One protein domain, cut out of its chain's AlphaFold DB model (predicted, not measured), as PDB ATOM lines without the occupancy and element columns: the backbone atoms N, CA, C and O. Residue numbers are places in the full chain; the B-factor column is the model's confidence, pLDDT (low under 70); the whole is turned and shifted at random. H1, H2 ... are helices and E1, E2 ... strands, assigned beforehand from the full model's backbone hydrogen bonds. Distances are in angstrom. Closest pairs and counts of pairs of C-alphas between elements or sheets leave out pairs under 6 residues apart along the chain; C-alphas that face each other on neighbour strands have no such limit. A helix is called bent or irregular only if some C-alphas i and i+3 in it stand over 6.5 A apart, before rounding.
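AT A GLANCE: This is residues 95 to 136 and 256 to 383 of the 495 residues of the protein "Cysteine/glutathione ABC transporter membrane/ATP-binding component" of Lentilactobacillus parakefiri (UniProt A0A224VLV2). An elongated body has a small sheet, E1, E2 and E3, at one end and a cluster of six helices, H2 to H7, at the other. The long helix H1 slants over one face of the sheet toward the cluster, while H8 crosses that face near the turn between E1 and E2. The printed part has 170 residues, with eight named helices and three named strands in the order H1 H2 H3 E1 E2 H4 H5 H6 H7 E3 H8; the class is mostly helix. The sheet's order is E1, E2, E3, all antiparallel. The whole is only just loose, close to compact, with a radius of gyration of the C-alphas of 18.9 A, and spans 61 by 31 by 29 A.

HOW THE PARTS SIT: E1, residues 279 to 286, and E2, residues 289 to 296, form an antiparallel hairpin, with N 281 and O 293 within hydrogen-bond range at 2.9 A. E3, residues 350 to 356, is antiparallel to E2, with N 292 and O 354 at 2.9 A. H1, residues 95 to 118, is on the sheet at a height of 9.2 A, slantwise to the strands; its closest C-alphas to E1 are Ala 111 and Ala 282, 5.8 A. H8, residues 365 to 380, is on the same face, across the strands at a height of 9.6 A, giving two layers, helices on one face of a sheet. H1 and H8 touch through residues 96 to 100 and 368 to 372, closest at C-alphas Leu 100 and Ala 372, 6.1 A. H4, residues 301 to 308, only grazes the sheet and touches H7, residues 341 to 348, closest at C-alphas Thr 308 and Asn 346, 6.5 A. H7 is irregular, with C-alphas 342 and 345 8.3 A apart, and also only grazes the sheet. H2, residues 120 to 131, touches H7 with residues 123 to 127, closest at C-alphas Lys 127 and Pro 341, 6.3 A. H3, residues 256 to 275, touches H2, closest at C-alphas Ile 269 and Ile 126, 7.0 A, at a steep tilt of 54 degrees. H3 touches H6, residues 326 to 335, closest at C-alphas Asn 270 and Phe 326, 5.7 A. H5, residues 315 to 322, and H6 form a helical hairpin, closest at C-alphas Lys 320 and Tyr 329, 5.3 A. Every O i to N i+4 pair is within hydrogen-bond range in H1, H2, H3, H4, H6 and H8; H5 has 3 of 4, and H7 has 1 of 4, beside 3 of 5 O i to N i+3 pairs.

IN THESE COORDINATES: H1 begins at C-alpha 95 (107.238, 12.126, 46.041) and is 35.4 A long; H3 measures 28.5 A and H8 22.8 A. E1, E2 and E3 measure 20.2, 22.0 and 19.2 A. H8 ends at C-alpha 380 (115.157, 7.007, 30.670).

THE WHOLE: The C-alphas of Phe 256 and Gly 366 are the two farthest apart, 63.6 A. Residues 137 to 255 are not printed; C-alphas 136 and 256 are 10.3 A apart across this cut. Of the links that are printed whole, none is long. The mean pLDDT of the printed part is 85.4, with residues 95 to 97, 133 to 134, 287 and 362 to 366 under 70.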
ATOM      1  N   LYS A  95     106.583  11.514  47.218       63.38
ATOM      2  CA  LYS A  95     107.238  12.126  46.041       63.38
ATOM      3  C   LYS A  95     106.640  11.627  44.718       63.38
ATOM      4  O   LYS A  95     106.714  12.319  43.705       63.38
ATOM      5  N   GLN A  96     106.029  10.442  44.733       68.44
ATOM      6  CA  GLN A  96     105.394   9.816  43.568       68.44
ATOM      7  C   GLN A  96     104.198  10.608  43.044       68.44
ATOM      8  O   GLN A  96     104.085  10.807  41.836       68.44
ATOM      9  N   ASP A  97     103.319  11.075  43.933       69.00
ATOM     10  CA  ASP A  97     102.116  11.809  43.531       69.00
ATOM     11  C   ASP A  97     102.462  13.088  42.765       69.00
ATOM     12  O   ASP A  97     101.779  13.443  41.805       69.00
ATOM     13  N   ASP A  98     103.531  13.774  43.165       75.81
ATOM     14  CA  ASP A  98     103.971  15.002  42.508       75.81
ATOM     15  C   ASP A  98     104.629  14.717  41.152       75.81
ATOM     16  O   ASP A  98     104.302  15.391  40.174       75.81
ATOM     17  N   PHE A  99     105.468  13.676  41.056       79.12
ATOM     18  CA  PHE A  99     106.020  13.216  39.775       79.12
ATOM     19  C   PHE A  99     104.908  12.820  38.794       79.12
ATOM     20  O   PHE A  99     104.879  13.289  37.660       79.12
ATOM     21  N   LEU A 100     103.943  12.016  39.244       77.44
ATOM     22  CA  LEU A 100     102.825  11.578  38.414       77.44
ATOM     23  C   LEU A 100     101.944  12.739  37.963       77.44
ATOM     24  O   LEU A 100     101.521  12.750  36.810       77.44
ATOM     25  N   LYS A 101     101.660  13.715  38.833       78.69
ATOM     26  CA  LYS A 101     100.916  14.926  38.447       78.69
ATOM     27  C   LYS A 101     101.676  15.740  37.405       78.69
ATOM     28  O   LYS A 101     101.051  16.245  36.474       78.69
ATOM     29  N   HIS A 102     102.992  15.874  37.561       81.75
ATOM     30  CA  HIS A 102     103.837  16.576  36.599       81.75
ATOM     31  C   HIS A 102     103.820  15.875  35.235       81.75
ATOM     32  O   HIS A 102     103.457  16.493  34.237       81.75
ATOM     33  N   GLU A 103     104.106  14.573  35.205       79.12
ATOM     34  CA  GLU A 103     104.083  13.762  33.983       79.12
ATOM     35  C   GLU A 103     102.711  13.760  33.302       79.12
ATOM     36  O   GLU A 103     102.603  13.902  32.082       79.12
ATOM     37  N   GLN A 104     101.634  13.647  34.084       78.06
ATOM     38  CA  GLN A 104     100.275  13.773  33.560       78.06
ATOM     39  C   GLN A 104     100.064  15.136  32.907       78.06
ATOM     40  O   GLN A 104      99.574  15.188  31.785       78.06
ATOM     41  N   SER A 105     100.456  16.224  33.573       80.94
ATOM     42  CA  SER A 105     100.303  17.585  33.052       80.94
ATOM     43  C   SER A 105     101.088  17.805  31.754       80.94
ATOM     44  O   SER A 105     100.564  18.399  30.814       80.94
ATOM     45  N   GLU A 106     102.324  17.318  31.658       82.62
ATOM     46  CA  GLU A 106     103.132  17.453  30.438       82.62
ATOM     47  C   GLU A 106     102.523  16.677  29.265       82.62
ATOM     48  O   GLU A 106     102.319  17.222  28.173       82.62
ATOM     49  N   ARG A 107     102.132  15.420  29.498       80.81
ATOM     50  CA  ARG A 107     101.487  14.586  28.474       80.81
ATOM     51  C   ARG A 107     100.123  15.144  28.065       80.81
ATOM     52  O   ARG A 107      99.788  15.130  26.878       80.81
ATOM     53  N   GLU A 108      99.368  15.696  29.013       80.94
ATOM     54  CA  GLU A 108      98.136  16.448  28.758       80.94
ATOM     55  C   GLU A 108      98.368  17.630  27.828       80.94
ATOM     56  O   GLU A 108      97.656  17.784  26.834       80.94
ATOM     57  N   ASN A 109      99.360  18.463  28.142       85.06
ATOM     58  CA  ASN A 109      99.683  19.652  27.365       85.06
ATOM     59  C   ASN A 109     100.076  19.275  25.933       85.06
ATOM     60  O   ASN A 109      99.605  19.900  24.982       85.06
ATOM     61  N   HIS A 110     100.867  18.213  25.766       87.38
ATOM     62  CA  HIS A 110     101.255  17.710  24.451       87.38
ATOM     63  C   HIS A 110     100.054  17.180  23.645       87.38
ATOM     64  O   HIS A 110      99.885  17.509  22.464       87.38
ATOM     65  N   ALA A 111      99.188  16.379  24.274       88.00
ATOM     66  CA  ALA A 111      97.963  15.880  23.649       88.00
ATOM     67  C   ALA A 111      97.048  17.034  23.212       88.00
ATOM     68  O   ALA A 111      96.535  17.047  22.090       88.00
ATOM     69  N   LEU A 112      96.887  18.034  24.082       88.94
ATOM     70  CA  LEU A 112      96.076  19.209  23.812       88.94
ATOM     71  C   LEU A 112      96.654  20.036  22.665       88.94
ATOM     72  O   LEU A 112      95.893  20.440  21.791       88.94
ATOM     73  N   ALA A 113      97.971  20.257  22.629       89.44
ATOM     74  CA  ALA A 113      98.635  20.976  21.545       89.44
ATOM     75  C   ALA A 113      98.386  20.293  20.192       89.44
ATOM     76  O   ALA A 113      97.924  20.933  19.249       89.44
ATOM     77  N   THR A 114      98.553  18.969  20.143       90.56
ATOM     78  CA  THR A 114      98.295  18.170  18.935       90.56
ATOM     79  C   THR A 114      96.844  18.317  18.460       90.56
ATOM     80  O   THR A 114      96.579  18.512  17.273       90.56
ATOM     81  N   TRP A 115      95.882  18.266  19.386       92.31
ATOM     82  CA  TRP A 115      94.469  18.464  19.060       92.31
ATOM     83  C   TRP A 115      94.159  19.904  18.613       92.31
ATOM     84  O   TRP A 115      93.360  20.107  17.693       92.31
ATOM     85  N   CYS A 116      94.799  20.904  19.231       90.25
ATOM     86  CA  CYS A 116      94.678  22.308  18.833       90.25
ATOM     87  C   CYS A 116      95.132  22.511  17.390       90.25
ATOM     88  O   CYS A 116      94.434  23.175  16.628       90.25
ATOM     89  N   ASP A 117      96.256  21.912  16.999       90.19
ATOM     90  CA  ASP A 117      96.803  22.045  15.650       90.19
ATOM     91  C   ASP A 117      95.842  21.478  14.598       90.19
ATOM     92  O   ASP A 117      95.545  22.137  13.595       90.19
ATOM     93  N   GLN A 118      95.252  20.311  14.879       91.12
ATOM     94  CA  GLN A 118      94.228  19.683  14.034       91.12
ATOM     95  C   GLN A 118      92.954  20.535  13.892       91.12
ATOM     96  O   GLN A 118      92.252  20.438  12.886       91.12
ATOM     97  N   ASN A 119      92.653  21.384  14.880       91.75
ATOM     98  CA  ASN A 119      91.456  22.232  14.917       91.75
ATOM     99  C   ASN A 119      91.773  23.733  14.789       91.75
ATOM    100  O   ASN A 119      90.915  24.577  15.065       91.75
ATOM    101  N   SER A 120      92.981  24.069  14.336       90.94
ATOM    102  CA  SER A 120      93.534  25.429  14.342       90.94
ATOM    103  C   SER A 120      92.652  26.447  13.618       90.94
ATOM    104  O   SER A 120      92.436  27.536  14.144       90.94
ATOM    105  N   LEU A 121      92.064  26.085  12.474       88.31
ATOM    106  CA  LEU A 121      91.144  26.953  11.726       88.31
ATOM    107  C   LEU A 121      89.932  27.378  12.567       88.31
ATOM    108  O   LEU A 121      89.660  28.566  12.702       88.31
ATOM    109  N   LYS A 122      89.230  26.419  13.184       91.25
ATOM    110  CA  LYS A 122      88.037  26.697  14.004       91.25
ATOM    111  C   LYS A 122      88.395  27.507  15.245       91.25
ATOM    112  O   LYS A 122      87.675  28.424  15.623       91.25
ATOM    113  N   ILE A 123      89.520  27.167  15.870       91.44
ATOM    114  CA  ILE A 123      90.015  27.855  17.058       91.44
ATOM    115  C   ILE A 123      90.380  29.309  16.726       91.44
ATOM    116  O   ILE A 123      90.020  30.209  17.483       91.44
ATOM    117  N   ASN A 124      91.057  29.554  15.603       89.38
ATOM    118  CA  ASN A 124      91.432  30.900  15.175       89.38
ATOM    119  C   ASN A 124      90.205  31.749  14.817       89.38
ATOM    120  O   ASN A 124      90.130  32.884  15.271       89.38
ATOM    121  N   GLU A 125      89.196  31.186  14.147       88.12
ATOM    122  CA  GLU A 125      87.928  31.894  13.891       88.12
ATOM    123  C   GLU A 125      87.240  32.349  15.189       88.12
ATOM    124  O   GLU A 125      86.702  33.453  15.262       88.12
ATOM    125  N   ILE A 126      87.289  31.539  16.253       91.25
ATOM    126  CA  ILE A 126      86.745  31.946  17.557       91.25
ATOM    127  C   ILE A 126      87.598  33.050  18.187       91.25
ATOM    128  O   ILE A 126      87.037  33.992  18.748       91.25
ATOM    129  N   LYS A 127      88.933  32.969  18.098       89.38
ATOM    130  CA  LYS A 127      89.814  34.053  18.573       89.38
ATOM    131  C   LYS A 127      89.477  35.366  17.874       89.38
ATOM    132  O   LYS A 127      89.317  36.384  18.545       89.38
ATOM    133  N   ASP A 128      89.329  35.332  16.555       85.94
ATOM    134  CA  ASP A 128      89.011  36.505  15.745       85.94
ATOM    135  C   ASP A 128      87.629  37.062  16.095       85.94
ATOM    136  O   ASP A 128      87.475  38.273  16.262       85.94
ATOM    137  N   TYR A 129      86.641  36.188  16.306       87.94
ATOM    138  CA  TYR A 129      85.313  36.586  16.765       87.94
ATOM    139  C   TYR A 129      85.365  37.343  18.101       87.94
ATOM    140  O   TYR A 129      84.774  38.421  18.212       87.94
ATOM    141  N   VAL A 130      86.097  36.829  19.098       86.00
ATOM    142  CA  VAL A 130      86.216  37.468  20.424       86.00
ATOM    143  C   VAL A 130      86.975  38.792  20.353       86.00
ATOM    144  O   VAL A 130      86.578  39.755  21.001       86.00
ATOM    145  N   ASN A 131      88.025  38.865  19.534       82.31
ATOM    146  CA  ASN A 131      88.828  40.077  19.369       82.31
ATOM    147  C   ASN A 131      88.146  41.148  18.496       82.31
ATOM    148  O   ASN A 131      88.581  42.300  18.479       82.31
ATOM    149  N   SER A 132      87.097  40.793  17.748       76.31
ATOM    150  CA  SER A 132      86.402  41.730  16.865       76.31
ATOM    151  C   SER A 132      85.552  42.739  17.647       76.31
ATOM    152  O   SER A 132      84.704  42.378  18.470       76.31
ATOM    153  N   SER A 133      85.733  44.028  17.346       67.69
ATOM    154  CA  SER A 133      84.988  45.119  17.975       67.69
ATOM    155  C   SER A 133      83.476  44.949  17.813       67.69
ATOM    156  O   SER A 133      82.973  44.473  16.790       67.69
ATOM    157  N   GLN A 134      82.733  45.329  18.854       66.38
ATOM    158  CA  GLN A 134      81.280  45.245  18.844       66.38
ATOM    159  C   GLN A 134      80.732  46.212  17.785       66.38
ATOM    160  O   GLN A 134      80.940  47.424  17.851       66.38
ATOM    161  N   LEU A 135      80.067  45.665  16.767       70.25
ATOM    162  CA  LEU A 135      79.463  46.465  15.706       70.25
ATOM    163  C   LEU A 135      78.241  47.215  16.237       70.25
ATOM    164  O   LEU A 135      77.510  46.707  17.091       70.25
ATOM    165  N   LYS A 136      77.982  48.390  15.656       76.19
ATOM    166  CA  LYS A 136      76.762  49.164  15.897       76.19
ATOM    167  C   LYS A 136      75.526  48.278  15.719       76.19
ATOM    168  O   LYS A 136      75.489  47.415  14.836       76.19
ATOM    169  N   PHE A 256      76.883  46.251   6.565       82.19
ATOM    170  CA  PHE A 256      76.031  45.066   6.516       82.19
ATOM    171  C   PHE A 256      76.826  43.791   6.239       82.19
ATOM    172  O   PHE A 256      76.478  42.744   6.780       82.19
ATOM    173  N   LEU A 257      77.892  43.852   5.438       81.00
ATOM    174  CA  LEU A 257      78.685  42.676   5.086       81.00
ATOM    175  C   LEU A 257      79.412  42.117   6.305       81.00
ATOM    176  O   LEU A 257      79.323  40.917   6.579       81.00
ATOM    177  N   THR A 258      80.081  42.976   7.075       81.69
ATOM    178  CA  THR A 258      80.755  42.559   8.309       81.69
ATOM    179  C   THR A 258      79.736  42.106   9.352       81.69
ATOM    180  O   THR A 258      79.957  41.095  10.021       81.69
ATOM    181  N   LYS A 259      78.569  42.765   9.447       85.19
ATOM    182  CA  LYS A 259      77.496  42.321  10.349       85.19
ATOM    183  C   LYS A 259      76.953  40.939   9.976       85.19
ATOM    184  O   LYS A 259      76.806  40.101  10.861       85.19
ATOM    185  N   MET A 260      76.694  40.685   8.694       85.44
ATOM    186  CA  MET A 260      76.231  39.385   8.198       85.44
ATOM    187  C   MET A 260      77.281  38.296   8.414       85.44
ATOM    188  O   MET A 260      76.948  37.218   8.898       85.44
ATOM    189  N   ARG A 261      78.559  38.585   8.128       84.25
ATOM    190  CA  ARG A 261      79.661  37.654   8.404       84.25
ATOM    191  C   ARG A 261      79.700  37.272   9.880       84.25
ATOM    192  O   ARG A 261      79.827  36.092  10.190       84.25
ATOM    193  N   ARG A 262      79.539  38.252  10.770       86.31
ATOM    194  CA  ARG A 262      79.515  38.023  12.214       86.31
ATOM    195  C   ARG A 262      78.351  37.122  12.634       86.31
ATOM    196  O   ARG A 262      78.571  36.203  13.406       86.31
ATOM    197  N   ILE A 263      77.151  37.327  12.087       88.06
ATOM    198  CA  ILE A 263      75.988  36.459  12.356       88.06
ATOM    199  C   ILE A 263      76.284  35.011  11.936       88.06
ATOM    200  O   ILE A 263      76.076  34.086  12.715       88.06
ATOM    201  N   VAL A 264      76.842  34.811  10.738       89.31
ATOM    202  CA  VAL A 264      77.205  33.469  10.252       89.31
ATOM    203  C   VAL A 264      78.296  32.830  11.121       89.31
ATOM    204  O   VAL A 264      78.231  31.637  11.414       89.31
ATOM    205  N   GLN A 265      79.292  33.603  11.566       89.19
ATOM    206  CA  GLN A 265      80.303  33.125  12.514       89.19
ATOM    207  C   GLN A 265      79.665  32.707  13.843       89.19
ATOM    208  O   GLN A 265      79.954  31.620  14.337       89.19
ATOM    209  N   GLU A 266      78.763  33.520  14.398       91.06
ATOM    210  CA  GLU A 266      78.043  33.214  15.637       91.06
ATOM    211  C   GLU A 266      77.265  31.893  15.532       91.06
ATOM    212  O   GLU A 266      77.348  31.051  16.429       91.06
ATOM    213  N   GLU A 267      76.561  31.672  14.421       91.19
ATOM    214  CA  GLU A 267      75.860  30.415  14.141       91.19
ATOM    215  C   GLU A 267      76.826  29.228  14.090       91.19
ATOM    216  O   GLU A 267      76.606  28.225  14.768       91.19
ATOM    217  N   LYS A 268      77.932  29.351  13.346       92.19
ATOM    218  CA  LYS A 268      78.919  28.274  13.176       92.19
ATOM    219  C   LYS A 268      79.645  27.918  14.470       92.19
ATOM    220  O   LYS A 268      79.871  26.736  14.734       92.19
ATOM    221  N   ILE A 269      79.983  28.914  15.289       92.81
ATOM    222  CA  ILE A 269      80.589  28.705  16.609       92.81
ATOM    223  C   ILE A 269      79.611  27.951  17.509       92.81
ATOM    224  O   ILE A 269      79.983  26.942  18.113       92.81
ATOM    225  N   ASN A 270      78.355  28.402  17.575       92.31
ATOM    226  CA  ASN A 270      77.337  27.752  18.394       92.31
ATOM    227  C   ASN A 270      77.029  26.326  17.909       92.31
ATOM    228  O   ASN A 270      76.878  25.434  18.743       92.31
ATOM    229  N   GLU A 271      76.978  26.087  16.596       93.00
ATOM    230  CA  GLU A 271      76.783  24.765  15.986       93.00
ATOM    231  C   GLU A 271      77.917  23.806  16.373       93.00
ATOM    232  O   GLU A 271      77.664  22.727  16.917       93.00
ATOM    233  N   TRP A 272      79.172  24.223  16.178       92.56
ATOM    234  CA  TRP A 272      80.337  23.399  16.495       92.56
ATOM    235  C   TRP A 272      80.406  23.061  17.985       92.56
ATOM    236  O   TRP A 272      80.476  21.883  18.342       92.56
ATOM    237  N   MET A 273      80.305  24.070  18.851       92.94
ATOM    238  CA  MET A 273      80.351  23.890  20.304       92.94
ATOM    239  C   MET A 273      79.176  23.045  20.819       92.94
ATOM    240  O   MET A 273      79.363  22.201  21.692       92.94
ATOM    241  N   SER A 274      77.974  23.206  20.250       92.19
ATOM    242  CA  SER A 274      76.797  22.405  20.623       92.19
ATOM    243  C   SER A 274      76.913  20.940  20.214       92.19
ATOM    244  O   SER A 274      76.351  20.078  20.890       92.19
ATOM    245  N   SER A 275      77.586  20.664  19.095       91.19
ATOM    246  CA  SER A 275      77.788  19.306  18.580       91.19
ATOM    247  C   SER A 275      78.861  18.526  19.342       91.19
ATOM    248  O   SER A 275      78.931  17.303  19.227       91.19
ATOM    249  N   PHE A 276      79.688  19.219  20.130       90.88
ATOM    250  CA  PHE A 276      80.850  18.630  20.771       90.88
ATOM    251  C   PHE A 276      80.457  17.610  21.848       90.88
ATOM    252  O   PHE A 276      79.730  17.923  22.793       90.88
ATOM    253  N   GLN A 277      80.972  16.389  21.718       90.56
ATOM    254  CA  GLN A 277      80.833  15.313  22.700       90.56
ATOM    255  C   GLN A 277      82.192  15.021  23.345       90.56
ATOM    256  O   GLN A 277      83.217  15.330  22.736       90.56
ATOM    257  N   PRO A 278      82.225  14.430  24.556       92.69
ATOM    258  CA  PRO A 278      83.472  13.982  25.162       92.69
ATOM    259  C   PRO A 278      84.296  13.129  24.192       92.69
ATOM    260  O   PRO A 278      83.776  12.172  23.614       92.69
ATOM    261  N   LEU A 279      85.563  13.495  24.011       93.12
ATOM    262  CA  LEU A 279      86.472  12.881  23.050       93.12
ATOM    263  C   LEU A 279      87.815  12.594  23.716       93.12
ATOM    264  O   LEU A 279      88.428  13.491  24.298       93.12
ATOM    265  N   ASP A 280      88.289  11.360  23.571       92.44
ATOM    266  CA  ASP A 280      89.641  10.974  23.962       92.44
ATOM    267  C   ASP A 280      90.623  11.468  22.895       92.44
ATOM    268  O   ASP A 280      90.621  10.991  21.761       92.44
ATOM    269  N   ILE A 281      91.443  12.457  23.249       91.31
ATOM    270  CA  ILE A 281      92.413  13.084  22.337       91.31
ATOM    271  C   ILE A 281      93.781  12.415  22.383       91.31
ATOM    272  O   ILE A 281      94.566  12.548  21.449       91.31
ATOM    273  N   ALA A 282      94.056  11.673  23.451       87.94
ATOM    274  CA  ALA A 282      95.217  10.812  23.549       87.94
ATOM    275  C   ALA A 282      94.871   9.565  24.354       87.94
ATOM    276  O   ALA A 282      94.133   9.613  25.339       87.94
ATOM    277  N   ASN A 283      95.425   8.443  23.913       87.25
ATOM    278  CA  ASN A 283      95.271   7.154  24.555       87.25
ATOM    279  C   ASN A 283      96.570   6.374  24.354       87.25
ATOM    280  O   ASN A 283      96.896   5.987  23.229       87.25
ATOM    281  N   LYS A 284      97.314   6.171  25.441       81.56
ATOM    282  CA  LYS A 284      98.595   5.468  25.421       81.56
ATOM    283  C   LYS A 284      98.580   4.325  26.426       81.56
ATOM    284  O   LYS A 284      98.256   4.527  27.596       81.56
ATOM    285  N   ASN A 285      98.962   3.140  25.958       78.94
ATOM    286  CA  ASN A 285      99.160   1.964  26.797       78.94
ATOM    287  C   ASN A 285     100.628   1.883  27.230       78.94
ATOM    288  O   ASN A 285     101.520   1.953  26.386       78.94
ATOM    289  N   LEU A 286     100.868   1.709  28.527       73.81
ATOM    290  CA  LEU A 286     102.182   1.669  29.168       73.81
ATOM    291  C   LEU A 286     102.205   0.565  30.230       73.81
ATOM    292  O   LEU A 286     101.608   0.722  31.287       73.81
ATOM    293  N   LEU A 287     102.858  -0.565  29.933       68.81
ATOM    294  CA  LEU A 287     103.045  -1.722  30.839       68.81
ATOM    295  C   LEU A 287     101.792  -2.144  31.648       68.81
ATOM    296  O   LEU A 287     101.865  -2.480  32.833       68.81
ATOM    297  N   GLY A 288     100.625  -2.161  30.999       70.88
ATOM    298  CA  GLY A 288      99.346  -2.530  31.626       70.88
ATOM    299  C   GLY A 288      98.553  -1.360  32.215       70.88
ATOM    300  O   GLY A 288      97.463  -1.542  32.746       70.88
ATOM    301  N   TYR A 289      99.058  -0.140  32.092       75.62
ATOM    302  CA  TYR A 289      98.309   1.073  32.376       75.62
ATOM    303  C   TYR A 289      97.880   1.748  31.085       75.62
ATOM    304  O   TYR A 289      98.554   1.663  30.059       75.62
ATOM    305  N   LYS A 290      96.754   2.444  31.142       79.56
ATOM    306  CA  LYS A 290      96.203   3.220  30.045       79.56
ATOM    307  C   LYS A 290      96.037   4.658  30.506       79.56
ATOM    308  O   LYS A 290      95.228   4.939  31.389       79.56
ATOM    309  N   ILE A 291      96.809   5.557  29.907       80.69
ATOM    310  CA  ILE A 291      96.701   6.996  30.142       80.69
ATOM    311  C   ILE A 291      95.788   7.556  29.058       80.69
ATOM    312  O   ILE A 291      96.121   7.501  27.871       80.69
ATOM    313  N   ILE A 292      94.618   8.043  29.468       86.50
ATOM    314  CA  ILE A 292      93.609   8.612  28.574       86.50
ATOM    315  C   ILE A 292      93.442  10.082  28.912       86.50
ATOM    316  O   ILE A 292      93.053  10.408  30.033       86.50
ATOM    317  N   THR A 293      93.679  10.950  27.934       89.75
ATOM    318  CA  THR A 293      93.367  12.376  28.034       89.75
ATOM    319  C   THR A 293      92.091  12.650  27.255       89.75
ATOM    320  O   THR A 293      92.039  12.463  26.037       89.75
ATOM    321  N   THR A 294      91.065  13.115  27.961       91.50
ATOM    322  CA  THR A 294      89.743  13.409  27.408       91.50
ATOM    323  C   THR A 294      89.479  14.910  27.468       91.50
ATOM    324  O   THR A 294      89.727  15.558  28.490       91.50
ATOM    325  N   ILE A 295      88.905  15.459  26.398       93.44
ATOM    326  CA  ILE A 295      88.289  16.791  26.395       93.44
ATOM    327  C   ILE A 295      86.770  16.657  26.372       93.44
ATOM    328  O   ILE A 295      86.215  15.778  25.713       93.44
ATOM    329  N   ALA A 296      86.080  17.518  27.111       93.38
ATOM    330  CA  ALA A 296      84.634  17.475  27.262       93.38
ATOM    331  C   ALA A 296      84.048  18.880  27.473       93.38
ATOM    332  O   ALA A 296      84.759  19.798  27.880       93.38
ATOM    333  N   PRO A 297      82.739  19.076  27.250       93.88
ATOM    334  CA  PRO A 297      82.071  20.310  27.645       93.88
ATOM    335  C   PRO A 297      82.086  20.508  29.167       93.88
ATOM    336  O   PRO A 297      81.950  19.546  29.927       93.88
ATOM    337  N   TYR A 298      82.184  21.762  29.614       93.62
ATOM    338  CA  TYR A 298      82.093  22.111  31.035       93.62
ATOM    339  C   TYR A 298      80.715  21.782  31.628       93.62
ATOM    340  O   TYR A 298      79.676  22.188  31.101       93.62
ATOM    341  N   LYS A 299      80.699  21.113  32.785       90.94
ATOM    342  CA  LYS A 299      79.494  20.785  33.564       90.94
ATOM    343  C   LYS A 299      79.301  21.699  34.765       90.94
ATOM    344  O   LYS A 299      78.173  21.846  35.242       90.94
ATOM    345  N   SER A 300      80.354  22.333  35.279       92.25
ATOM    346  CA  SER A 300      80.251  23.205  36.454       92.25
ATOM    347  C   SER A 300      81.208  24.397  36.428       92.25
ATOM    348  O   SER A 300      82.193  24.424  35.696       92.25
ATOM    349  N   ALA A 301      80.908  25.400  37.259       91.56
ATOM    350  CA  ALA A 301      81.801  26.534  37.477       91.56
ATOM    351  C   ALA A 301      83.089  26.129  38.212       91.56
ATOM    352  O   ALA A 301      84.115  26.775  38.016       91.56
ATOM    353  N   SER A 302      83.041  25.072  39.029       91.12
ATOM    354  CA  SER A 302      84.215  24.522  39.710       91.12
ATOM    355  C   SER A 302      85.208  23.952  38.701       91.12
ATOM    356  O   SER A 302      86.348  24.393  38.686       91.12
ATOM    357  N   GLU A 303      84.743  23.114  37.766       92.44
ATOM    358  CA  GLU A 303      85.585  22.570  36.686       92.44
ATOM    359  C   GLU A 303      86.274  23.682  35.882       92.44
ATOM    360  O   GLU A 303      87.466  23.605  35.592       92.44
ATOM    361  N   PHE A 304      85.545  24.754  35.557       92.06
ATOM    362  CA  PHE A 304      86.117  25.897  34.847       92.06
ATOM    363  C   PHE A 304      87.210  26.604  35.654       92.06
ATOM    364  O   PHE A 304      88.263  26.948  35.112       92.06
ATOM    365  N   LYS A 305      86.985  26.824  36.954       91.25
ATOM    366  CA  LYS A 305      87.982  27.438  37.841       91.25
ATOM    367  C   LYS A 305      89.201  26.542  38.042       91.25
ATOM    368  O   LYS A 305      90.313  27.058  38.087       91.25
ATOM    369  N   ASP A 306      89.009  25.229  38.112       88.44
ATOM    370  CA  ASP A 306      90.095  24.268  38.298       88.44
ATOM    371  C   ASP A 306      91.070  24.281  37.121       88.44
ATOM    372  O   ASP A 306      92.284  24.203  37.330       88.44
ATOM    373  N   ILE A 307      90.550  24.438  35.899       88.44
ATOM    374  CA  ILE A 307      91.347  24.506  34.672       88.44
ATOM    375  C   ILE A 307      91.972  25.888  34.462       88.44
ATOM    376  O   ILE A 307      93.166  25.990  34.180       88.44
ATOM    377  N   THR A 308      91.190  26.957  34.607       86.69
ATOM    378  CA  THR A 308      91.649  28.330  34.313       86.69
ATOM    379  C   THR A 308      92.393  28.993  35.469       86.69
ATOM    380  O   THR A 308      92.955  30.071  35.298       86.69
ATOM    381  N   LYS A 309      92.363  28.386  36.663       87.81
ATOM    382  CA  LYS A 309      92.921  28.920  37.919       87.81
ATOM    383  C   LYS A 309      92.424  30.329  38.271       87.81
ATOM    384  O   LYS A 309      93.051  31.038  39.061       87.81
ATOM    385  N   THR A 310      91.280  30.747  37.722       87.31
ATOM    386  CA  THR A 310      90.723  32.075  37.985       87.31
ATOM    387  C   THR A 310      90.077  32.163  39.366       87.31
ATOM    388  O   THR A 310      89.345  31.273  39.803       87.31
ATOM    389  N   LYS A 311      90.299  33.292  40.043       86.44
ATOM    390  CA  LYS A 311      89.631  33.630  41.310       86.44
ATOM    391  C   LYS A 311      88.287  34.337  41.097       86.44
ATOM    392  O   LYS A 311      87.509  34.471  42.039       86.44
ATOM    393  N   VAL A 312      87.997  34.773  39.872       88.62
ATOM    394  CA  VAL A 312      86.794  35.545  39.537       88.62
ATOM    395  C   VAL A 312      85.540  34.666  39.635       88.62
ATOM    396  O   VAL A 312      85.569  33.458  39.389       88.62
ATOM    397  N   ALA A 313      84.407  35.259  40.016       88.94
ATOM    398  CA  ALA A 313      83.117  34.580  39.958       88.94
ATOM    399  C   ALA A 313      82.692  34.361  38.494       88.94
ATOM    400  O   ALA A 313      82.592  35.310  37.714       88.94
ATOM    401  N   VAL A 314      82.436  33.099  38.135       91.31
ATOM    402  CA  VAL A 314      82.137  32.662  36.755       91.31
ATOM    403  C   VAL A 314      80.806  31.918  36.637       91.31
ATOM    404  O   VAL A 314      80.521  31.331  35.599       91.31
ATOM    405  N   ALA A 315      79.991  31.892  37.696       90.94
ATOM    406  CA  ALA A 315      78.724  31.157  37.696       90.94
ATOM    407  C   ALA A 315      77.746  31.694  36.636       90.94
ATOM    408  O   ALA A 315      77.133  30.919  35.910       90.94
ATOM    409  N   ASP A 316      77.674  33.016  36.507       91.69
ATOM    410  CA  ASP A 316      76.902  33.744  35.498       91.69
ATOM    411  C   ASP A 316      77.393  33.481  34.067       91.69
ATOM    412  O   ASP A 316      76.595  33.344  33.142       91.69
ATOM    413  N   ILE A 317      78.710  33.365  33.885       91.69
ATOM    414  CA  ILE A 317      79.317  33.044  32.593       91.69
ATOM    415  C   ILE A 317      79.000  31.587  32.224       91.69
ATOM    416  O   ILE A 317      78.491  31.311  31.140       91.69
ATOM    417  N   ILE A 318      79.235  30.644  33.136       93.56
ATOM    418  CA  ILE A 318      79.020  29.212  32.896       93.56
ATOM    419  C   ILE A 318      77.540  28.870  32.698       93.56
ATOM    420  O   ILE A 318      77.224  27.946  31.951       93.56
ATOM    421  N   ASP A 319      76.617  29.631  33.283       94.00
ATOM    422  CA  ASP A 319      75.190  29.500  32.984       94.00
ATOM    423  C   ASP A 319      74.885  29.748  31.490       94.00
ATOM    424  O   ASP A 319      74.133  28.985  30.877       94.00
ATOM    425  N   LYS A 320      75.544  30.730  30.853       94.12
ATOM    426  CA  LYS A 320      75.429  30.968  29.398       94.12
ATOM    427  C   LYS A 320      75.966  29.786  28.584       94.12
ATOM    428  O   LYS A 320      75.311  29.358  27.632       94.12
ATOM    429  N   TYR A 321      77.105  29.221  28.997       93.56
ATOM    430  CA  TYR A 321      77.696  28.029  28.372       93.56
ATOM    431  C   TYR A 321      76.729  26.836  28.421       93.56
ATOM    432  O   TYR A 321      76.441  26.213  27.402       93.56
ATOM    433  N   LYS A 322      76.140  26.566  29.594       91.44
ATOM    434  CA  LYS A 322      75.166  25.478  29.790       91.44
ATOM    435  C   LYS A 322      73.891  25.659  28.973       91.44
ATOM    436  O   LYS A 322      73.335  24.685  28.475       91.44
ATOM    437  N   LYS A 323      73.446  26.906  28.798       92.06
ATOM    438  CA  LYS A 323      72.308  27.272  27.940       92.06
ATOM    439  C   LYS A 323      72.633  27.221  26.440       92.06
ATOM    440  O   LYS A 323      71.790  27.622  25.644       92.06
ATOM    441  N   LYS A 324      73.824  26.741  26.054       90.69
ATOM    442  CA  LYS A 324      74.321  26.670  24.667       90.69
ATOM    443  C   LYS A 324      74.398  28.032  23.967       90.69
ATOM    444  O   LYS A 324      74.353  28.112  22.745       90.69
ATOM    445  N   LYS A 325      74.526  29.112  24.743       91.75
ATOM    446  CA  LYS A 325      74.751  30.472  24.240       91.75
ATOM    447  C   LYS A 325      76.251  30.763  24.252       91.75
ATOM    448  O   LYS A 325      76.735  31.546  25.070       91.75
ATOM    449  N   PHE A 326      77.006  30.068  23.401       92.81
ATOM    450  CA  PHE A 326      78.473  30.086  23.446       92.81
ATOM    451  C   PHE A 326      79.052  31.441  23.038       92.81
ATOM    452  O   PHE A 326      80.037  31.888  23.613       92.81
ATOM    453  N   THR A 327      78.414  32.145  22.111       91.50
ATOM    454  CA  THR A 327      78.826  33.496  21.709       91.50
ATOM    455  C   THR A 327      78.651  34.515  22.839       91.50
ATOM    456  O   THR A 327      79.580  35.270  23.122       91.50
ATOM    457  N   ASP A 328      77.520  34.482  23.554       91.12
ATOM    458  CA  ASP A 328      77.280  35.320  24.741       91.12
ATOM    459  C   ASP A 328      78.237  34.979  25.891       91.12
ATOM    460  O   ASP A 328      78.625  35.850  26.674       91.12
ATOM    461  N   TYR A 329      78.591  33.698  26.019       93.94
ATOM    462  CA  TYR A 329      79.594  33.206  26.959       93.94
ATOM    463  C   TYR A 329      80.981  33.788  26.652       93.94
ATOM    464  O   TYR A 329      81.629  34.327  27.547       93.94
ATOM    465  N   LEU A 330      81.409  33.736  25.389       91.81
ATOM    466  CA  LEU A 330      82.702  34.254  24.942       91.81
ATOM    467  C   LEU A 330      82.813  35.775  25.118       91.81
ATOM    468  O   LEU A 330      83.836  36.263  25.593       91.81
ATOM    469  N   ILE A 331      81.748  36.520  24.804       89.38
ATOM    470  CA  ILE A 331      81.695  37.968  25.054       89.38
ATOM    471  C   ILE A 331      81.820  38.246  26.556       89.38
ATOM    472  O   ILE A 331      82.643  39.064  26.959       89.38
ATOM    473  N   ALA A 332      81.084  37.514  27.396       91.12
ATOM    474  CA  ALA A 332      81.142  37.693  28.846       91.12
ATOM    475  C   ALA A 332      82.528  37.384  29.440       91.12
ATOM    476  O   ALA A 332      82.942  38.024  30.406       91.12
ATOM    477  N   LEU A 333      83.263  36.421  28.869       90.38
ATOM    478  CA  LEU A 333      84.660  36.174  29.236       90.38
ATOM    479  C   LEU A 333      85.553  37.378  28.923       90.38
ATOM    480  O   LEU A 333      86.389  37.747  29.750       90.38
ATOM    481  N   SER A 334      85.368  37.988  27.750       87.94
ATOM    482  CA  SER A 334      86.113  39.179  27.344       87.94
ATOM    483  C   SER A 334      85.776  40.383  28.224       87.94
ATOM    484  O   SER A 334      86.682  41.065  28.691       87.94
ATOM    485  N   GLU A 335      84.494  40.622  28.515       88.19
ATOM    486  CA  GLU A 335      84.034  41.725  29.376       88.19
ATOM    487  C   GLU A 335      84.601  41.635  30.802       88.19
ATOM    488  O   GLU A 335      84.868  42.656  31.432       88.19
ATOM    489  N   LYS A 336      84.833  40.416  31.311       88.38
ATOM    490  CA  LYS A 336      85.479  40.191  32.615       88.38
ATOM    491  C   LYS A 336      87.010  40.150  32.564       88.38
ATOM    492  O   LYS A 336      87.622  39.819  33.578       88.38
ATOM    493  N   ASN A 337      87.634  40.459  31.423       85.56
ATOM    494  CA  ASN A 337      89.086  40.364  31.209       85.56
ATOM    495  C   ASN A 337      89.667  38.979  31.559       85.56
ATOM    496  O   ASN A 337      90.800  38.865  32.020       85.56
ATOM    497  N   LEU A 338      88.875  37.917  31.378       85.44
ATOM    498  CA  LEU A 338      89.296  36.539  31.646       85.44
ATOM    499  C   LEU A 338      89.908  35.863  30.422       85.44
ATOM    500  O   LEU A 338      90.556  34.830  30.561       85.44
ATOM    501  N   PHE A 339      89.669  36.413  29.235       84.19
ATOM    502  CA  PHE A 339      90.063  35.809  27.975       84.19
ATOM    503  C   PHE A 339      91.527  36.107  27.633       84.19
ATOM    504  O   PHE A 339      91.892  37.247  27.349       84.19
ATOM    505  N   VAL A 340      92.351  35.059  27.598       84.75
ATOM    506  CA  VAL A 340      93.716  35.093  27.059       84.75
ATOM    507  C   VAL A 340      93.746  34.311  25.739       84.75
ATOM    508  O   VAL A 340      93.546  33.097  25.754       84.75
ATOM    509  N   PRO A 341      94.040  34.936  24.581       80.50
ATOM    510  CA  PRO A 341      93.971  34.256  23.282       80.50
ATOM    511  C   PRO A 341      94.821  32.982  23.180       80.50
ATOM    512  O   PRO A 341      94.467  32.058  22.447       80.50
ATOM    513  N   LYS A 342      95.945  32.920  23.909       83.00
ATOM    514  CA  LYS A 342      96.832  31.748  23.945       83.00
ATOM    515  C   LYS A 342      96.160  30.527  24.585       83.00
ATOM    516  O   LYS A 342      96.363  29.417  24.112       83.00
ATOM    517  N   ASP A 343      95.297  30.750  25.570       86.06
ATOM    518  CA  ASP A 343      94.676  29.704  26.385       86.06
ATOM    519  C   ASP A 343      93.234  29.408  25.961       86.06
ATOM    520  O   ASP A 343      92.470  28.815  26.719       86.06
ATOM    521  N   ILE A 344      92.842  29.804  24.743       88.31
ATOM    522  CA  ILE A 344      91.453  29.731  24.276       88.31
ATOM    523  C   ILE A 344      90.794  28.371  24.521       88.31
ATOM    524  O   ILE A 344      89.652  28.310  24.966       88.31
ATOM    525  N   VAL A 345      91.517  27.277  24.283       89.00
ATOM    526  CA  VAL A 345      90.971  25.922  24.406       89.00
ATOM    527  C   VAL A 345      90.603  25.591  25.850       89.00
ATOM    528  O   VAL A 345      89.589  24.935  26.075       89.00
ATOM    529  N   ASN A 346      91.328  26.152  26.821       90.19
ATOM    530  CA  ASN A 346      91.002  26.030  28.240       90.19
ATOM    531  C   ASN A 346      89.695  26.745  28.587       90.19
ATOM    532  O   ASN A 346      89.040  26.371  29.553       90.19
ATOM    533  N   TYR A 347      89.275  27.747  27.815       91.06
ATOM    534  CA  TYR A 347      87.955  28.352  27.983       91.06
ATOM    535  C   TYR A 347      86.863  27.580  27.240       91.06
ATOM    536  O   TYR A 347      85.719  27.553  27.677       91.06
ATOM    537  N   LEU A 348      87.192  26.916  26.134       91.75
ATOM    538  CA  LEU A 348      86.200  26.196  25.338       91.75
ATOM    539  C   LEU A 348      85.821  24.840  25.942       91.75
ATOM    540  O   LEU A 348      84.638  24.492  25.937       91.75
ATOM    541  N   PHE A 349      86.790  24.092  26.474       92.69
ATOM    542  CA  PHE A 349      86.589  22.708  26.902       92.69
ATOM    543  C   PHE A 349      87.217  22.421  28.266       92.69
ATOM    544  O   PHE A 349      88.301  22.902  28.596       92.69
ATOM    545  N   TYR A 350      86.525  21.588  29.040       91.94
ATOM    546  CA  TYR A 350      87.087  20.910  30.196       91.94
ATOM    547  C   TYR A 350      88.034  19.812  29.722       91.94
ATOM    548  O   TYR A 350      87.768  19.131  28.730       91.94
ATOM    549  N   ARG A 351      89.117  19.606  30.465       88.69
ATOM    550  CA  ARG A 351      90.090  18.549  30.206       88.69
ATOM    551  C   ARG A 351      90.255  17.683  31.445       88.69
ATOM    552  O   ARG A 351      90.244  18.193  32.565       88.69
ATOM    553  N   LYS A 352      90.396  16.379  31.233       85.81
ATOM    554  CA  LYS A 352      90.649  15.410  32.297       85.81
ATOM    555  C   LYS A 352      91.520  14.285  31.767       85.81
ATOM    556  O   LYS A 352      91.142  13.643  30.789       85.81
ATOM    557  N   THR A 353      92.607  13.988  32.467       83.12
ATOM    558  CA  THR A 353      93.319  12.723  32.289       83.12
ATOM    559  C   THR A 353      92.909  11.725  33.342       83.12
ATOM    560  O   THR A 353      92.652  12.060  34.500       83.12
ATOM    561  N   LYS A 354      92.812  10.475  32.911       80.81
ATOM    562  CA  LYS A 354      92.656   9.326  33.785       80.81
ATOM    563  C   LYS A 354      93.760   8.336  33.491       80.81
ATOM    564  O   LYS A 354      94.066   8.066  32.330       80.81
ATOM    565  N   ILE A 355      94.290   7.757  34.555       77.62
ATOM    566  CA  ILE A 355      95.133   6.578  34.466       77.62
ATOM    567  C   ILE A 355      94.278   5.399  34.895       77.62
ATOM    568  O   ILE A 355      93.788   5.347  36.024       77.62
ATOM    569  N   LEU A 356      94.091   4.474  33.968       79.00
ATOM    570  CA  LEU A 356      93.361   3.242  34.189       79.00
ATOM    571  C   LEU A 356      94.351   2.079  34.230       79.00
ATOM    572  O   LEU A 356      95.330   2.071  33.488       79.00
ATOM    573  N   ASN A 357      94.104   1.096  35.084       76.25
ATOM    574  CA  ASN A 357      94.817  -0.181  35.041       76.25
ATOM    575  C   ASN A 357      94.250  -1.107  33.943       76.25
ATOM    576  O   ASN A 357      93.305  -0.743  33.238       76.25
ATOM    577  N   GLU A 358      94.799  -2.321  33.816       71.56
ATOM    578  CA  GLU A 358      94.368  -3.336  32.834       71.56
ATOM    579  C   GLU A 358      92.869  -3.662  32.926       71.56
ATOM    580  O   GLU A 358      92.239  -3.986  31.921       71.56
ATOM    581  N   ASN A 359      92.280  -3.496  34.113       73.31
ATOM    582  CA  ASN A 359      90.867  -3.753  34.382       73.31
ATOM    583  C   ASN A 359      89.973  -2.517  34.177       73.31
ATOM    584  O   ASN A 359      88.784  -2.559  34.486       73.31
ATOM    585  N   GLY A 360      90.524  -1.399  33.693       71.56
ATOM    586  CA  GLY A 360      89.774  -0.168  33.446       71.56
ATOM    587  C   GLY A 360      89.401   0.621  34.706       71.56
ATOM    588  O   GLY A 360      88.592   1.544  34.622       71.56
ATOM    589  N   MET A 361      89.970   0.281  35.866       75.00
ATOM    590  CA  MET A 361      89.751   0.990  37.131       75.00
ATOM    591  C   MET A 361      90.834   2.050  37.359       75.00
ATOM    592  O   MET A 361      91.967   1.887  36.902       75.00
ATOM    593  N   GLU A 362      90.494   3.129  38.071       68.50
ATOM    594  CA  GLU A 362      91.482   4.131  38.498       68.50
ATOM    595  C   GLU A 362      92.518   3.474  39.428       68.50
ATOM    596  O   GLU A 362      92.179   2.637  40.270       68.50
ATOM    597  N   ALA A 363      93.794   3.802  39.215       65.75
ATOM    598  CA  ALA A 363      94.906   3.133  39.881       65.75
ATOM    599  C   ALA A 363      94.902   3.361  41.409       65.75
ATOM    600  O   ALA A 363      94.707   4.482  41.875       65.75
ATOM    601  N   SER A 364      95.140   2.304  42.197       67.25
ATOM    602  CA  SER A 364      95.356   2.410  43.653       67.25
ATOM    603  C   SER A 364      96.730   3.017  43.990       67.25
ATOM    604  O   SER A 364      97.598   3.109  43.125       67.25
ATOM    605  N   GLY A 365      96.979   3.380  45.257       63.94
ATOM    606  CA  GLY A 365      98.264   3.968  45.677       63.94
ATOM    607  C   GLY A 365      99.496   3.107  45.343       63.94
ATOM    608  O   GLY A 365     100.485   3.624  44.841       63.94
ATOM    609  N   GLY A 366      99.424   1.780  45.508       64.62
ATOM    610  CA  GLY A 366     100.510   0.876  45.084       64.62
ATOM    611  C   GLY A 366     100.674   0.792  43.558       64.62
ATOM    612  O   GLY A 366     101.783   0.664  43.047       64.62
ATOM    613  N   GLN A 367      99.579   0.941  42.808       71.38
ATOM    614  CA  GLN A 367      99.614   1.011  41.344       71.38
ATOM    615  C   GLN A 367     100.176   2.350  40.834       71.38
ATOM    616  O   GLN A 367     100.708   2.395  39.727       71.38
ATOM    617  N   ALA A 368     100.105   3.415  41.634       73.31
ATOM    618  CA  ALA A 368     100.740   4.693  41.331       73.31
ATOM    619  C   ALA A 368     102.275   4.564  41.321       73.31
ATOM    620  O   ALA A 368     102.911   5.032  40.380       73.31
ATOM    621  N   VAL A 369     102.860   3.834  42.283       76.75
ATOM    622  CA  VAL A 369     104.310   3.542  42.326       76.75
ATOM    623  C   VAL A 369     104.754   2.841  41.039       76.75
ATOM    624  O   VAL A 369     105.699   3.261  40.374       76.75
ATOM    625  N   ALA A 370     104.036   1.777  40.671       79.88
ATOM    626  CA  ALA A 370     104.316   0.968  39.492       79.88
ATOM    627  C   ALA A 370     104.229   1.783  38.191       79.88
ATOM    628  O   ALA A 370     105.055   1.621  37.288       79.88
ATOM    629  N   LEU A 371     103.247   2.682  38.101       79.50
ATOM    630  CA  LEU A 371     103.108   3.600  36.978       79.50
ATOM    631  C   LEU A 371     104.243   4.629  36.933       79.50
ATOM    632  O   LEU A 371     104.787   4.864  35.858       79.50
ATOM    633  N   ALA A 372     104.594   5.235  38.068       81.19
ATOM    634  CA  ALA A 372     105.664   6.226  38.145       81.19
ATOM    635  C   ALA A 372     106.988   5.619  37.669       81.19
ATOM    636  O   ALA A 372     107.634   6.167  36.782       81.19
ATOM    637  N   LEU A 373     107.311   4.421  38.160       84.88
ATOM    638  CA  LEU A 373     108.468   3.659  37.706       84.88
ATOM    639  C   LEU A 373     108.402   3.345  36.207       84.88
ATOM    640  O   LEU A 373     109.393   3.506  35.505       84.88
ATOM    641  N   THR A 374     107.239   2.932  35.700       83.44
ATOM    642  CA  THR A 374     107.040   2.665  34.265       83.44
ATOM    643  C   THR A 374     107.318   3.901  33.407       83.44
ATOM    644  O   THR A 374     107.970   3.789  32.371       83.44
ATOM    645  N   LEU A 375     106.827   5.069  33.826       84.00
ATOM    646  CA  LEU A 375     107.045   6.334  33.128       84.00
ATOM    647  C   LEU A 375     108.519   6.735  33.167       84.00
ATOM    648  O   LEU A 375     109.090   7.002  32.118       84.00
ATOM    649  N   SER A 376     109.167   6.659  34.330       87.00
ATOM    650  CA  SER A 376     110.600   6.949  34.440       87.00
ATOM    651  C   SER A 376     111.464   5.994  33.617       87.00
ATOM    652  O   SER A 376     112.450   6.424  33.029       87.00
ATOM    653  N   LEU A 377     111.091   4.714  33.518       88.31
ATOM    654  CA  LEU A 377     111.761   3.763  32.627       88.31
ATOM    655  C   LEU A 377     111.581   4.152  31.153       88.31
ATOM    656  O   LEU A 377     112.531   4.044  30.383       88.31
ATOM    657  N   GLU A 378     110.401   4.631  30.751       85.81
ATOM    658  CA  GLU A 378     110.179   5.148  29.396       85.81
ATOM    659  C   GLU A 378     111.029   6.399  29.128       85.81
ATOM    660  O   GLU A 378     111.749   6.440  28.132       85.81
ATOM    661  N   ASP A 379     111.014   7.382  30.024       85.44
ATOM    662  CA  ASP A 379     111.758   8.633  29.847       85.44
ATOM    663  C   ASP A 379     113.278   8.399  29.847       85.44
ATOM    664  O   ASP A 379     114.019   9.050  29.100       85.44
ATOM    665  N   SER A 380     113.745   7.403  30.613       88.56
ATOM    666  CA  SER A 380     115.157   7.007  30.670       88.56
ATOM    667  C   SER A 380     115.714   6.509  29.334       88.56
ATOM    668  O   SER A 380     116.920   6.585  29.114       88.56
ATOM    669  N   THR A 381     114.857   6.087  28.393       88.50
ATOM    670  CA  THR A 381     115.291   5.658  27.048       88.50
ATOM    671  C   THR A 381     115.944   6.776  26.230       88.50
ATOM    672  O   THR A 381     116.654   6.494  25.262       88.50
ATOM    673  N   SER A 382     115.742   8.036  26.631       89.00
ATOM    674  CA  SER A 382     116.365   9.211  26.012       89.00
ATOM    675  C   SER A 382     117.865   9.364  26.304       89.00
ATOM    676  O   SER A 382     118.513  10.183  25.656       89.00
ATOM    677  N   LYS A 383     118.411   8.593  27.254       93.00
ATOM    678  CA  LYS A 383     119.822   8.599  27.680       93.00
ATOM    679  C   LYS A 383     120.479   7.248  27.410       93.00
ATOM    680  O   LYS A 383     119.767   6.255  27.251       93.00
TER     681      LYS A 383